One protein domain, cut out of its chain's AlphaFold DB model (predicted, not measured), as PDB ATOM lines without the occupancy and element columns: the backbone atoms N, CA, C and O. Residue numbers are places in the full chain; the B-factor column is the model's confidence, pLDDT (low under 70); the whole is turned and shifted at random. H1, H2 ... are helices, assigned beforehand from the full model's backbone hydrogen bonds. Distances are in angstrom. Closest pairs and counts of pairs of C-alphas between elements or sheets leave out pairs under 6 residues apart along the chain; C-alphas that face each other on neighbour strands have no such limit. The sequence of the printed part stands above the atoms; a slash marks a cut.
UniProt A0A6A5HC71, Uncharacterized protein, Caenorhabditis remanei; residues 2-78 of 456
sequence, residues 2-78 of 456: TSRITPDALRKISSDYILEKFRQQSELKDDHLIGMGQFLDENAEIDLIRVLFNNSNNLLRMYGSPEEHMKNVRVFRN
ATOM      1  N   THR A   2     -10.074  20.514  21.450       54.16
ATOM      2  CA  THR A   2      -8.620  20.467  21.678       54.16
ATOM      3  C   THR A   2      -8.345  20.324  23.176       54.16
ATOM      4  O   THR A   2      -9.011  20.962  23.990       54.16
ATOM      5  N   SER A   3      -7.404  19.454  23.559       68.56
ATOM      6  CA  SER A   3      -7.084  19.222  24.975       68.56
ATOM      7  C   SER A   3      -6.386  20.456  25.549       68.56
ATOM      8  O   SER A   3      -5.339  20.846  25.033       68.56
ATOM      9  N   ARG A   4      -6.924  21.038  26.621       82.06
ATOM     10  CA  ARG A   4      -6.299  22.155  27.340       82.06
ATOM     11  C   ARG A   4      -5.427  21.600  28.454       82.06
ATOM     12  O   ARG A   4      -5.927  20.855  29.286       82.06
ATOM     13  N   ILE A   5      -4.148  21.962  28.504       90.81
ATOM     14  CA  ILE A   5      -3.269  21.563  29.608       90.81
ATOM     15  C   ILE A   5      -2.598  22.774  30.239       90.81
ATOM     16  O   ILE A   5      -2.208  23.711  29.545       90.81
ATOM     17  N   THR A   6      -2.464  22.757  31.561       89.81
ATOM     18  CA  THR A   6      -1.704  23.773  32.291       89.81
ATOM     19  C   THR A   6      -0.213  23.410  32.318       89.81
ATOM     20  O   THR A   6       0.126  22.220  32.292       89.81
ATOM     21  N   PRO A   7       0.698  24.394  32.442       89.62
ATOM     22  CA  PRO A   7       2.131  24.116  32.563       89.62
ATOM     23  C   PRO A   7       2.463  23.160  33.716       89.62
ATOM     24  O   PRO A   7       3.274  22.248  33.568       89.62
ATOM     25  N   ASP A   8       1.773  23.317  34.847       86.56
ATOM     26  CA  ASP A   8       1.985  22.507  36.048       86.56
ATOM     27  C   ASP A   8       1.600  21.032  35.838       86.56
ATOM     28  O   ASP A   8       2.342  20.126  36.226       86.56
ATOM     29  N   ALA A   9       0.473  20.776  35.159       91.06
ATOM     30  CA  ALA A   9       0.076  19.419  34.791       91.06
ATOM     31  C   ALA A   9       1.046  18.806  33.777       91.06
ATOM     32  O   ALA A   9       1.472  17.666  33.965       91.06
ATOM     33  N   LEU A  10       1.443  19.556  32.740       93.44
ATOM     34  CA  LEU A  10       2.381  19.056  31.734       93.44
ATOM     35  C   LEU A  10       3.738  18.708  32.353       93.44
ATOM     36  O   LEU A  10       4.277  17.638  32.070       93.44
ATOM     37  N   ARG A  11       4.258  19.560  33.245       89.94
ATOM     38  CA  ARG A  11       5.476  19.295  34.020       89.94
ATOM     39  C   ARG A  11       5.374  17.971  34.774       89.94
ATOM     40  O   ARG A  11       6.267  17.132  34.660       89.94
ATOM     41  N   LYS A  12       4.282  17.766  35.518       90.75
ATOM     42  CA  LYS A  12       4.092  16.558  36.330       90.75
ATOM     43  C   LYS A  12       4.020  15.291  35.479       90.75
ATOM     44  O   LYS A  12       4.737  14.331  35.743       90.75
ATOM     45  N   ILE A  13       3.223  15.321  34.416       94.62
ATOM     46  CA  ILE A  13       3.061  14.197  33.486       94.62
ATOM     47  C   ILE A  13       4.385  13.867  32.786       94.62
ATOM     48  O   ILE A  13       4.734  12.697  32.645       94.62
ATOM     49  N   SER A  14       5.141  14.887  32.365       93.69
ATOM     50  CA  SER A  14       6.437  14.700  31.700       93.69
ATOM     51  C   SER A  14       7.470  14.089  32.648       93.69
ATOM     52  O   SER A  14       8.211  13.192  32.251       93.69
ATOM     53  N   SER A  15       7.470  14.504  33.920       91.12
ATOM     54  CA  SER A  15       8.279  13.875  34.971       91.12
ATOM     55  C   SER A  15       7.903  12.402  35.162       91.12
ATOM     56  O   SER A  15       8.775  11.537  35.227       91.12
ATOM     57  N   ASP A  16       6.607  12.079  35.146       92.69
ATOM     58  CA  ASP A  16       6.150  10.692  35.256       92.69
ATOM     59  C   ASP A  16       6.438   9.834  34.021       92.69
ATOM     60  O   ASP A  16       6.518   8.606  34.135       92.69
ATOM     61  N   TYR A  17       6.648  10.455  32.862       95.06
ATOM     62  CA  TYR A  17       7.009   9.775  31.625       95.06
ATOM     63  C   TYR A  17       8.482   9.339  31.574       95.06
ATOM     64  O   TYR A  17       8.801   8.332  30.937       95.06
ATOM     65  N   ILE A  18       9.375  10.054  32.263       92.94
ATOM     66  CA  ILE A  18      10.817   9.772  32.267       92.94
ATOM     67  C   ILE A  18      11.234   8.848  33.427       92.94
ATOM     68  O   ILE A  18      10.510   8.688  34.420       92.94
ATOM     69  N   LEU A  19      12.414   8.229  33.280       91.25
ATOM     70  CA  LEU A  19      13.043   7.373  34.299       91.25
ATOM     71  C   LEU A  19      13.193   8.121  35.621       91.25
ATOM     72  O   LEU A  19      13.490   9.318  35.626       91.25
ATOM     73  N   GLU A  20      13.037   7.408  36.733       87.50
ATOM     74  CA  GLU A  20      13.028   8.000  38.076       87.50
ATOM     75  C   GLU A  20      14.336   8.746  38.364       87.50
ATOM     76  O   GLU A  20      14.322   9.904  38.791       87.50
ATOM     77  N   LYS A  21      15.465   8.137  37.991       83.50
ATOM     78  CA  LYS A  21      16.804   8.729  38.120       83.50
ATOM     79  C   LYS A  21      17.014  10.029  37.345       83.50
ATOM     80  O   LYS A  21      17.881  10.811  37.719       83.50
ATOM     81  N   PHE A  22      16.245  10.284  36.286       86.44
ATOM     82  CA  PHE A  22      16.424  11.479  35.451       86.44
ATOM     83  C   PHE A  22      15.568  12.662  35.914       86.44
ATOM     84  O   PHE A  22      15.810  13.789  35.482       86.44
ATOM     85  N   ARG A  23      14.593  12.431  36.806       85.50
ATOM     86  CA  ARG A  23      13.633  13.455  37.252       85.50
ATOM     87  C   ARG A  23      14.305  14.602  37.996       85.50
ATOM     88  O   ARG A  23      14.113  15.747  37.613       85.50
ATOM     89  N   GLN A  24      15.150  14.290  38.981       74.44
ATOM     90  CA  GLN A  24      15.851  15.293  39.804       74.44
ATOM     91  C   GLN A  24      16.777  16.197  38.976       74.44
ATOM     92  O   GLN A  24      16.990  17.358  39.300       74.44
ATOM     93  N   GLN A  25      17.334  15.662  37.889       68.69
ATOM     94  CA  GLN A  25      18.272  16.375  37.015       68.69
ATOM     95  C   GLN A  25      17.565  17.102  35.865       68.69
ATOM     96  O   GLN A  25      18.209  17.817  35.107       68.69
ATOM     97  N   SER A  26      16.246  16.938  35.745       63.75
ATOM     98  CA  SER A  26      15.411  17.548  34.710       63.75
ATOM     99  C   SER A  26      14.292  18.375  35.348       63.75
ATOM    100  O   SER A  26      13.173  18.387  34.856       63.75
ATOM    101  N   GLU A  27      14.528  19.035  36.482       70.75
ATOM    102  CA  GLU A  27      13.463  19.795  37.143       70.75
ATOM    103  C   GLU A  27      13.155  21.113  36.416       70.75
ATOM    104  O   GLU A  27      14.027  21.942  36.139       70.75
ATOM    105  N   LEU A  28      11.869  21.326  36.135       72.56
ATOM    106  CA  LEU A  28      11.327  22.626  35.752       72.56
ATOM    107  C   LEU A  28      11.020  23.406  37.032       72.56
ATOM    108  O   LEU A  28      10.041  23.106  37.721       72.56
ATOM    109  N   LYS A  29      11.860  24.393  37.349       72.69
ATOM    110  CA  LYS A  29      11.633  25.320  38.466       72.69
ATOM    111  C   LYS A  29      10.414  26.217  38.196       72.69
ATOM    112  O   LYS A  29      10.083  26.471  37.040       72.69
ATOM    113  N   ASP A  30       9.759  26.681  39.259       72.06
ATOM    114  CA  ASP A  30       8.516  27.469  39.170       72.06
ATOM    115  C   ASP A  30       8.697  28.815  38.442       72.06
ATOM    116  O   ASP A  30       7.761  29.300  37.811       72.06
ATOM    117  N   ASP A  31       9.901  29.388  38.468       72.81
ATOM    118  CA  ASP A  31      10.267  30.598  37.723       72.81
ATOM    119  C   ASP A  31      10.141  30.429  36.200       72.81
ATOM    120  O   ASP A  31       9.717  31.358  35.518       72.81
ATOM    121  N   HIS A  32      10.403  29.234  35.666       72.38
ATOM    122  CA  HIS A  32      10.216  28.925  34.241       72.38
ATOM    123  C   HIS A  32       8.743  28.849  33.820       72.38
ATOM    124  O   HIS A  32       8.454  28.793  32.626       72.38
ATOM    125  N   LEU A  33       7.815  28.805  34.779       73.75
ATOM    126  CA  LEU A  33       6.376  28.811  34.513       73.75
ATOM    127  C   LEU A  33       5.797  30.236  34.549       73.75
ATOM    128  O   LEU A  33       4.648  30.440  34.155       73.75
ATOM    129  N   ILE A  34       6.571  31.225  35.015       68.12
ATOM    130  CA  ILE A  34       6.132  32.620  35.111       68.12
ATOM    131  C   ILE A  34       5.933  33.194  33.705       68.12
ATOM    132  O   ILE A  34       6.792  33.074  32.836       68.12
ATOM    133  N   GLY A  35       4.785  33.840  33.484       66.00
ATOM    134  CA  GLY A  35       4.438  34.461  32.203       66.00
ATOM    135  C   GLY A  35       3.896  33.492  31.149       66.00
ATOM    136  O   GLY A  35       3.472  33.942  30.087       66.00
ATOM    137  N   MET A  36       3.850  32.184  31.434       76.12
ATOM    138  CA  MET A  36       3.157  31.235  30.565       76.12
ATOM    139  C   MET A  36       1.642  31.422  30.643       76.12
ATOM    140  O   MET A  36       1.076  31.693  31.706       76.12
ATOM    141  N   GLY A  37       0.978  31.224  29.502       74.19
ATOM    142  CA  GLY A  37      -0.476  31.171  29.440       74.19
ATOM    143  C   GLY A  37      -1.035  30.099  30.377       74.19
ATOM    144  O   GLY A  37      -0.414  29.062  30.617       74.19
ATOM    145  N   GLN A  38      -2.239  30.338  30.903       78.12
ATOM    146  CA  GLN A  38      -2.908  29.391  31.797       78.12
ATOM    147  C   GLN A  38      -3.082  28.011  31.150       78.12
ATOM    148  O   GLN A  38      -2.927  26.989  31.821       78.12
ATOM    149  N   PHE A  39      -3.395  27.998  29.855       86.31
ATOM    150  CA  PHE A  39      -3.401  26.806  29.023       86.31
ATOM    151  C   PHE A  39      -2.342  26.946  27.939       86.31
ATOM    152  O   PHE A  39      -2.204  28.008  27.335       86.31
ATOM    153  N   LEU A  40      -1.615  25.862  27.706       89.25
ATOM    154  CA  LEU A  40      -0.603  25.784  26.668       89.25
ATOM    155  C   LEU A  40      -1.260  25.436  25.332       89.25
ATOM    156  O   LEU A  40      -2.060  24.499  25.251       89.25
ATOM    157  N   ASP A  41      -0.903  26.184  24.292       89.81
ATOM    158  CA  ASP A  41      -1.092  25.737  22.915       89.81
ATOM    159  C   ASP A  41      -0.002  24.724  22.518       89.81
ATOM    160  O   ASP A  41       0.908  24.418  23.292       89.81
ATOM    161  N   GLU A  42      -0.091  24.172  21.306       89.38
ATOM    162  CA  GLU A  42       0.838  23.129  20.865       89.38
ATOM    163  C   GLU A  42       2.307  23.571  20.840       89.38
ATOM    164  O   GLU A  42       3.182  22.748  21.120       89.38
ATOM    165  N   ASN A  43       2.578  24.842  20.525       90.62
ATOM    166  CA  ASN A  43       3.935  25.379  20.474       90.62
ATOM    167  C   ASN A  43       4.474  25.590  21.890       90.62
ATOM    168  O   ASN A  43       5.587  25.163  22.196       90.62
ATOM    169  N   ALA A  44       3.655  26.154  22.777       91.19
ATOM    170  CA  ALA A  44       4.010  26.385  24.169       91.19
ATOM    171  C   ALA A  44       4.226  25.067  24.942       91.19
ATOM    172  O   ALA A  44       5.103  24.994  25.804       91.19
ATOM    173  N   GLU A  45       3.487  23.998  24.605       93.12
ATOM    174  CA  GLU A  45       3.774  22.646  25.106       93.12
ATOM    175  C   GLU A  45       5.193  22.193  24.707       93.12
ATOM    176  O   GLU A  45       5.957  21.743  25.562       93.12
ATOM    177  N   ILE A  46       5.568  22.330  23.429       93.88
ATOM    178  CA  ILE A  46       6.893  21.927  22.927       93.88
ATOM    179  C   ILE A  46       8.006  22.769  23.556       93.88
ATOM    180  O   ILE A  46       9.043  22.220  23.933       93.88
ATOM    181  N   ASP A  47       7.804  24.078  23.702       92.12
ATOM    182  CA  ASP A  47       8.800  24.971  24.290       92.12
ATOM    183  C   ASP A  47       9.074  24.628  25.760       92.12
ATOM    184  O   ASP A  47      10.240  24.573  26.163       92.12
ATOM    185  N   LEU A  48       8.043  24.271  26.539       91.12
ATOM    186  CA  LEU A  48       8.231  23.786  27.909       91.12
ATOM    187  C   LEU A  48       9.072  22.497  27.946       91.12
ATOM    188  O   LEU A  48       9.993  22.373  28.758       91.12
ATOM    189  N   ILE A  49       8.806  21.550  27.041       93.00
ATOM    190  CA  ILE A  49       9.613  20.325  26.914       93.00
ATOM    191  C   ILE A  49      11.043  20.646  26.459       93.00
ATOM    192  O   ILE A  49      11.993  20.002  26.901       93.00
ATOM    193  N   ARG A  50      11.251  21.662  25.619       92.38
ATOM    194  CA  ARG A  50      12.598  22.073  25.203       92.38
ATOM    195  C   ARG A  50      13.414  22.601  26.386       92.38
ATOM    196  O   ARG A  50      14.585  22.242  26.510       92.38
ATOM    197  N   VAL A  51      12.801  23.374  27.285       89.62
ATOM    198  CA  VAL A  51      13.441  23.810  28.542       89.62
ATOM    199  C   VAL A  51      13.814  22.602  29.407       89.62
ATOM    200  O   VAL A  51      14.956  22.501  29.854       89.62
ATOM    201  N   LEU A  52      12.897  21.640  29.564       89.56
ATOM    202  CA  LEU A  52      13.150  20.382  30.279       89.56
ATOM    203  C   LEU A  52      14.385  19.647  29.721       89.56
ATOM    204  O   LEU A  52      15.261  19.213  30.469       89.56
ATOM    205  N   PHE A  53      14.484  19.545  28.395       90.69
ATOM    206  CA  PHE A  53      15.597  18.886  27.713       90.69
ATOM    207  C   PHE A  53      16.923  19.622  27.909       90.69
ATOM    208  O   PHE A  53      17.933  18.974  28.196       90.69
ATOM    209  N   ASN A  54      16.922  20.950  27.797       88.69
ATOM    210  CA  ASN A  54      18.116  21.773  27.987       88.69
ATOM    211  C   ASN A  54      18.668  21.662  29.415       88.69
ATOM    212  O   ASN A  54      19.884  21.602  29.597       88.69
ATOM    213  N   ASN A  55      17.784  21.549  30.411       86.56
ATOM    214  CA  ASN A  55      18.174  21.411  31.815       86.56
ATOM    215  C   ASN A  55      18.698  20.006  32.156       86.56
ATOM    216  O   ASN A  55      19.487  19.861  33.082       86.56
ATOM    217  N   SER A  56      18.331  18.983  31.377       85.25
ATOM    218  CA  SER A  56      18.628  17.572  31.674       85.25
ATOM    219  C   SER A  56      20.080  17.121  31.475       85.25
ATOM    220  O   SER A  56      20.352  15.923  31.513       85.25
ATOM    221  N   ASN A  57      21.009  18.028  31.155       83.56
ATOM    222  CA  ASN A  57      22.392  17.695  30.787       83.56
ATOM    223  C   ASN A  57      22.490  16.510  29.797       83.56
ATOM    224  O   ASN A  57      23.333  15.625  29.925       83.56
ATOM    225  N   ASN A  58      21.616  16.501  28.782       84.62
ATOM    226  CA  ASN A  58      21.543  15.497  27.714       84.62
ATOM    227  C   ASN A  58      20.960  14.120  28.076       84.62
ATOM    228  O   ASN A  58      20.912  13.256  27.194       84.62
ATOM    229  N   LEU A  59      20.473  13.909  29.298       85.56
ATOM    230  CA  LEU A  59      19.894  12.626  29.726       85.56
ATOM    231  C   LEU A  59      18.618  12.273  28.959       85.56
ATOM    232  O   LEU A  59      18.365  11.109  28.650       85.56
ATOM    233  N   LEU A  60      17.834  13.284  28.575       89.88
ATOM    234  CA  LEU A  60      16.558  13.065  27.894       89.88
ATOM    235  C   LEU A  60      16.686  12.748  26.398       89.88
ATOM    236  O   LEU A  60      15.687  12.460  25.744       89.88
ATOM    237  N   ARG A  61      17.902  12.695  25.840       87.06
ATOM    238  CA  ARG A  61      18.122  12.384  24.414       87.06
ATOM    239  C   ARG A  61      17.599  11.012  23.991       87.06
ATOM    240  O   ARG A  61      17.235  10.835  22.831       87.06
ATOM    241  N   MET A  62      17.544  10.041  24.905       88.44
ATOM    242  CA  MET A  62      16.987   8.717  24.598       88.44
ATOM    243  C   MET A  62      15.494   8.769  24.239       88.44
ATOM    244  O   MET A  62      15.008   7.865  23.563       88.44
ATOM    245  N   TYR A  63      14.798   9.843  24.630       91.56
ATOM    246  CA  TYR A  63      13.384  10.078  24.341       91.56
ATOM    247  C   TYR A  63      13.128  10.751  22.987       91.56
ATOM    248  O   TYR A  63      11.970  10.998  22.655       91.56
ATOM    249  N   GLY A  64      14.173  11.013  22.192       92.88
ATOM    250  CA  GLY A  64      14.054  11.653  20.881       92.88
ATOM    251  C   GLY A  64      14.250  13.166  20.926       92.88
ATOM    252  O   GLY A  64      15.007  13.676  21.752       92.88
ATOM    253  N   SER A  65      13.603  13.888  20.008       94.50
ATOM    254  CA  SER A  65      13.518  15.354  20.060       94.50
ATOM    255  C   SER A  65      12.414  15.812  21.031       94.50
ATOM    256  O   SER A  65      11.549  15.003  21.380       94.50
ATOM    257  N   PRO A  66      12.381  17.092  21.456       94.75
ATOM    258  CA  PRO A  66      11.265  17.639  22.234       94.75
ATOM    259  C   PRO A  66       9.890  17.395  21.589       94.75
ATOM    260  O   PRO A  66       8.928  17.062  22.275       94.75
ATOM    261  N   GLU A  67       9.806  17.480  20.262       96.19
ATOM    262  CA  GLU A  67       8.588  17.243  19.486       96.19
ATOM    263  C   GLU A  67       8.175  15.761  19.522       96.19
ATOM    264  O   GLU A  67       7.007  15.438  19.756       96.19
ATOM    265  N   GLU A  68       9.133  14.839  19.352       96.19
ATOM    266  CA  GLU A  68       8.887  13.396  19.485       96.19
ATOM    267  C   GLU A  68       8.457  13.036  20.915       96.19
ATOM    268  O   GLU A  68       7.518  12.258  21.116       96.19
ATOM    269  N   HIS A  69       9.107  13.626  21.919       95.44
ATOM    270  CA  HIS A  69       8.755  13.445  23.320       95.44
ATOM    271  C   HIS A  69       7.329  13.924  23.594       95.44
ATOM    272  O   HIS A  69       6.528  13.163  24.134       95.44
ATOM    273  N   MET A  70       6.974  15.135  23.156       95.25
ATOM    274  CA  MET A  70       5.637  15.689  23.362       95.25
ATOM    275  C   MET A  70       4.559  14.846  22.672       95.25
ATOM    276  O   MET A  70       3.522  14.559  23.271       95.25
ATOM    277  N   LYS A  71       4.819  14.347  21.455       95.69
ATOM    278  CA  LYS A  71       3.914  13.406  20.772       95.69
ATOM    279  C   LYS A  71       3.640  12.165  21.627       95.69
ATOM    280  O   LYS A  71       2.490  11.750  21.752       95.69
ATOM    281  N   ASN A  72       4.676  11.593  22.240       97.19
ATOM    282  CA  ASN A  72       4.512  10.454  23.139       97.19
ATOM    283  C   ASN A  72       3.773  10.836  24.433       97.19
ATOM    284  O   ASN A  72       2.882  10.106  24.853       97.19
ATOM    285  N   VAL A  73       4.083  11.985  25.041       96.12
ATOM    286  CA  VAL A  73       3.420  12.462  26.268       96.12
ATOM    287  C   VAL A  73       1.920  12.703  26.050       96.12
ATOM    288  O   VAL A  73       1.119  12.360  26.921       96.12
ATOM    289  N   ARG A  74       1.508  13.214  24.879       95.50
ATOM    290  CA  ARG A  74       0.083  13.374  24.524       95.50
ATOM    291  C   ARG A  74      -0.662  12.038  24.513       95.50
ATOM    292  O   ARG A  74      -1.781  11.975  25.006       95.50
ATOM    293  N   VAL A  75      -0.037  10.973  24.006       96.00
ATOM    294  CA  VAL A  75      -0.608   9.614  24.048       96.00
ATOM    295  C   VAL A  75      -0.605   9.072  25.478       96.00
ATOM    296  O   VAL A  75      -1.625   8.583  25.952       96.00
ATOM    297  N   PHE A  76       0.517   9.213  26.190       97.38
ATOM    298  CA  PHE A  76       0.693   8.711  27.555       97.38
ATOM    299  C   PHE A  76      -0.327   9.277  28.543       97.38
ATOM    300  O   PHE A  76      -0.788   8.555  29.419       97.38
ATOM    301  N   ARG A  77      -0.696  10.555  28.402       95.69
ATOM    302  CA  ARG A  77      -1.599  11.233  29.342       95.69
ATOM    303  C   ARG A  77      -3.088  10.985  29.102       95.69
ATOM    304  O   ARG A  77      -3.912  11.407  29.916       95.69
ATOM    305  N   ASN A  78      -3.441  10.368  27.976       95.44
ATOM    306  CA  ASN A  78      -4.809  10.318  27.472       95.44
ATOM    307  C   ASN A  78      -5.489   8.978  27.783       95.44
ATOM    308  O   ASN A  78      -5.651   8.130  26.909       95.44
TER     309      ASN A  78
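This is residues 2 to 78 of the 456 residues of an uncharacterized protein of Caenorhabditis remanei (UniProt A0A6A5HC71). Here is a compact, rounded cluster of crossed helices: H1 and the longest helix, H4, make two of its sides, and H6 packs on both. Short H2 and H5 lie by the later residues of H4, and H3 sits at the rim, touching no helix. The 77 printed residues hold six named helices, H1 to H6 in order, and no named strand: all helix, radius of gyration of the C-alphas 11.4 A, spans 30 by 27 by 18 A.

Start at H1, residues 7 to 17; it touches H6, residues 66 to 76, about perpendicular at 83 degrees, closest C-alphas Ser 14 and Val 73, 6.6 A. H2, residues 20 to 26, touches the hub H4, residues 42 to 55, at its residues 52 to 55 alone, closest C-alphas Ser 26 and Asn 55, 5.6 A. H3, residues 30 to 33, is near H1, closest C-alphas Pro 7 and Leu 33, 6.6 A. H4 touches H6, opposite ways at a steep tilt of 68 degrees, only just short of perpendicular, closest C-alphas Arg 50 and Pro 66, 5.5 A. H4 and H5, residues 59 to 63, only just touch, with 3 pairs of C-alphas within 8 A, and only at the corner. Every O i to N i+4 pair is within hydrogen-bond range in H1, H4 and H6; H2 has 1 of 3, with 3 of 4 O i to N i+3 pairs, H5 0 of 1, with 1 of 2, and H3 is too short for one.

Find C-alpha 7 at (2.131, 24.116, 32.563), where H1 begins its 15.2 A. H4 runs 20.6 A from C-alpha 42 at (0.838, 23.129, 20.865); H6 runs 14.8 A to C-alpha 76 at (0.693, 8.711, 27.555).

The farthest C-alphas, Thr 2 and Lys 21, are 32.5 A apart. The printed part has no cut and no long link. Look for pLDDT under 70 at residues 2 to 3, 25 to 26 and 34 to 35.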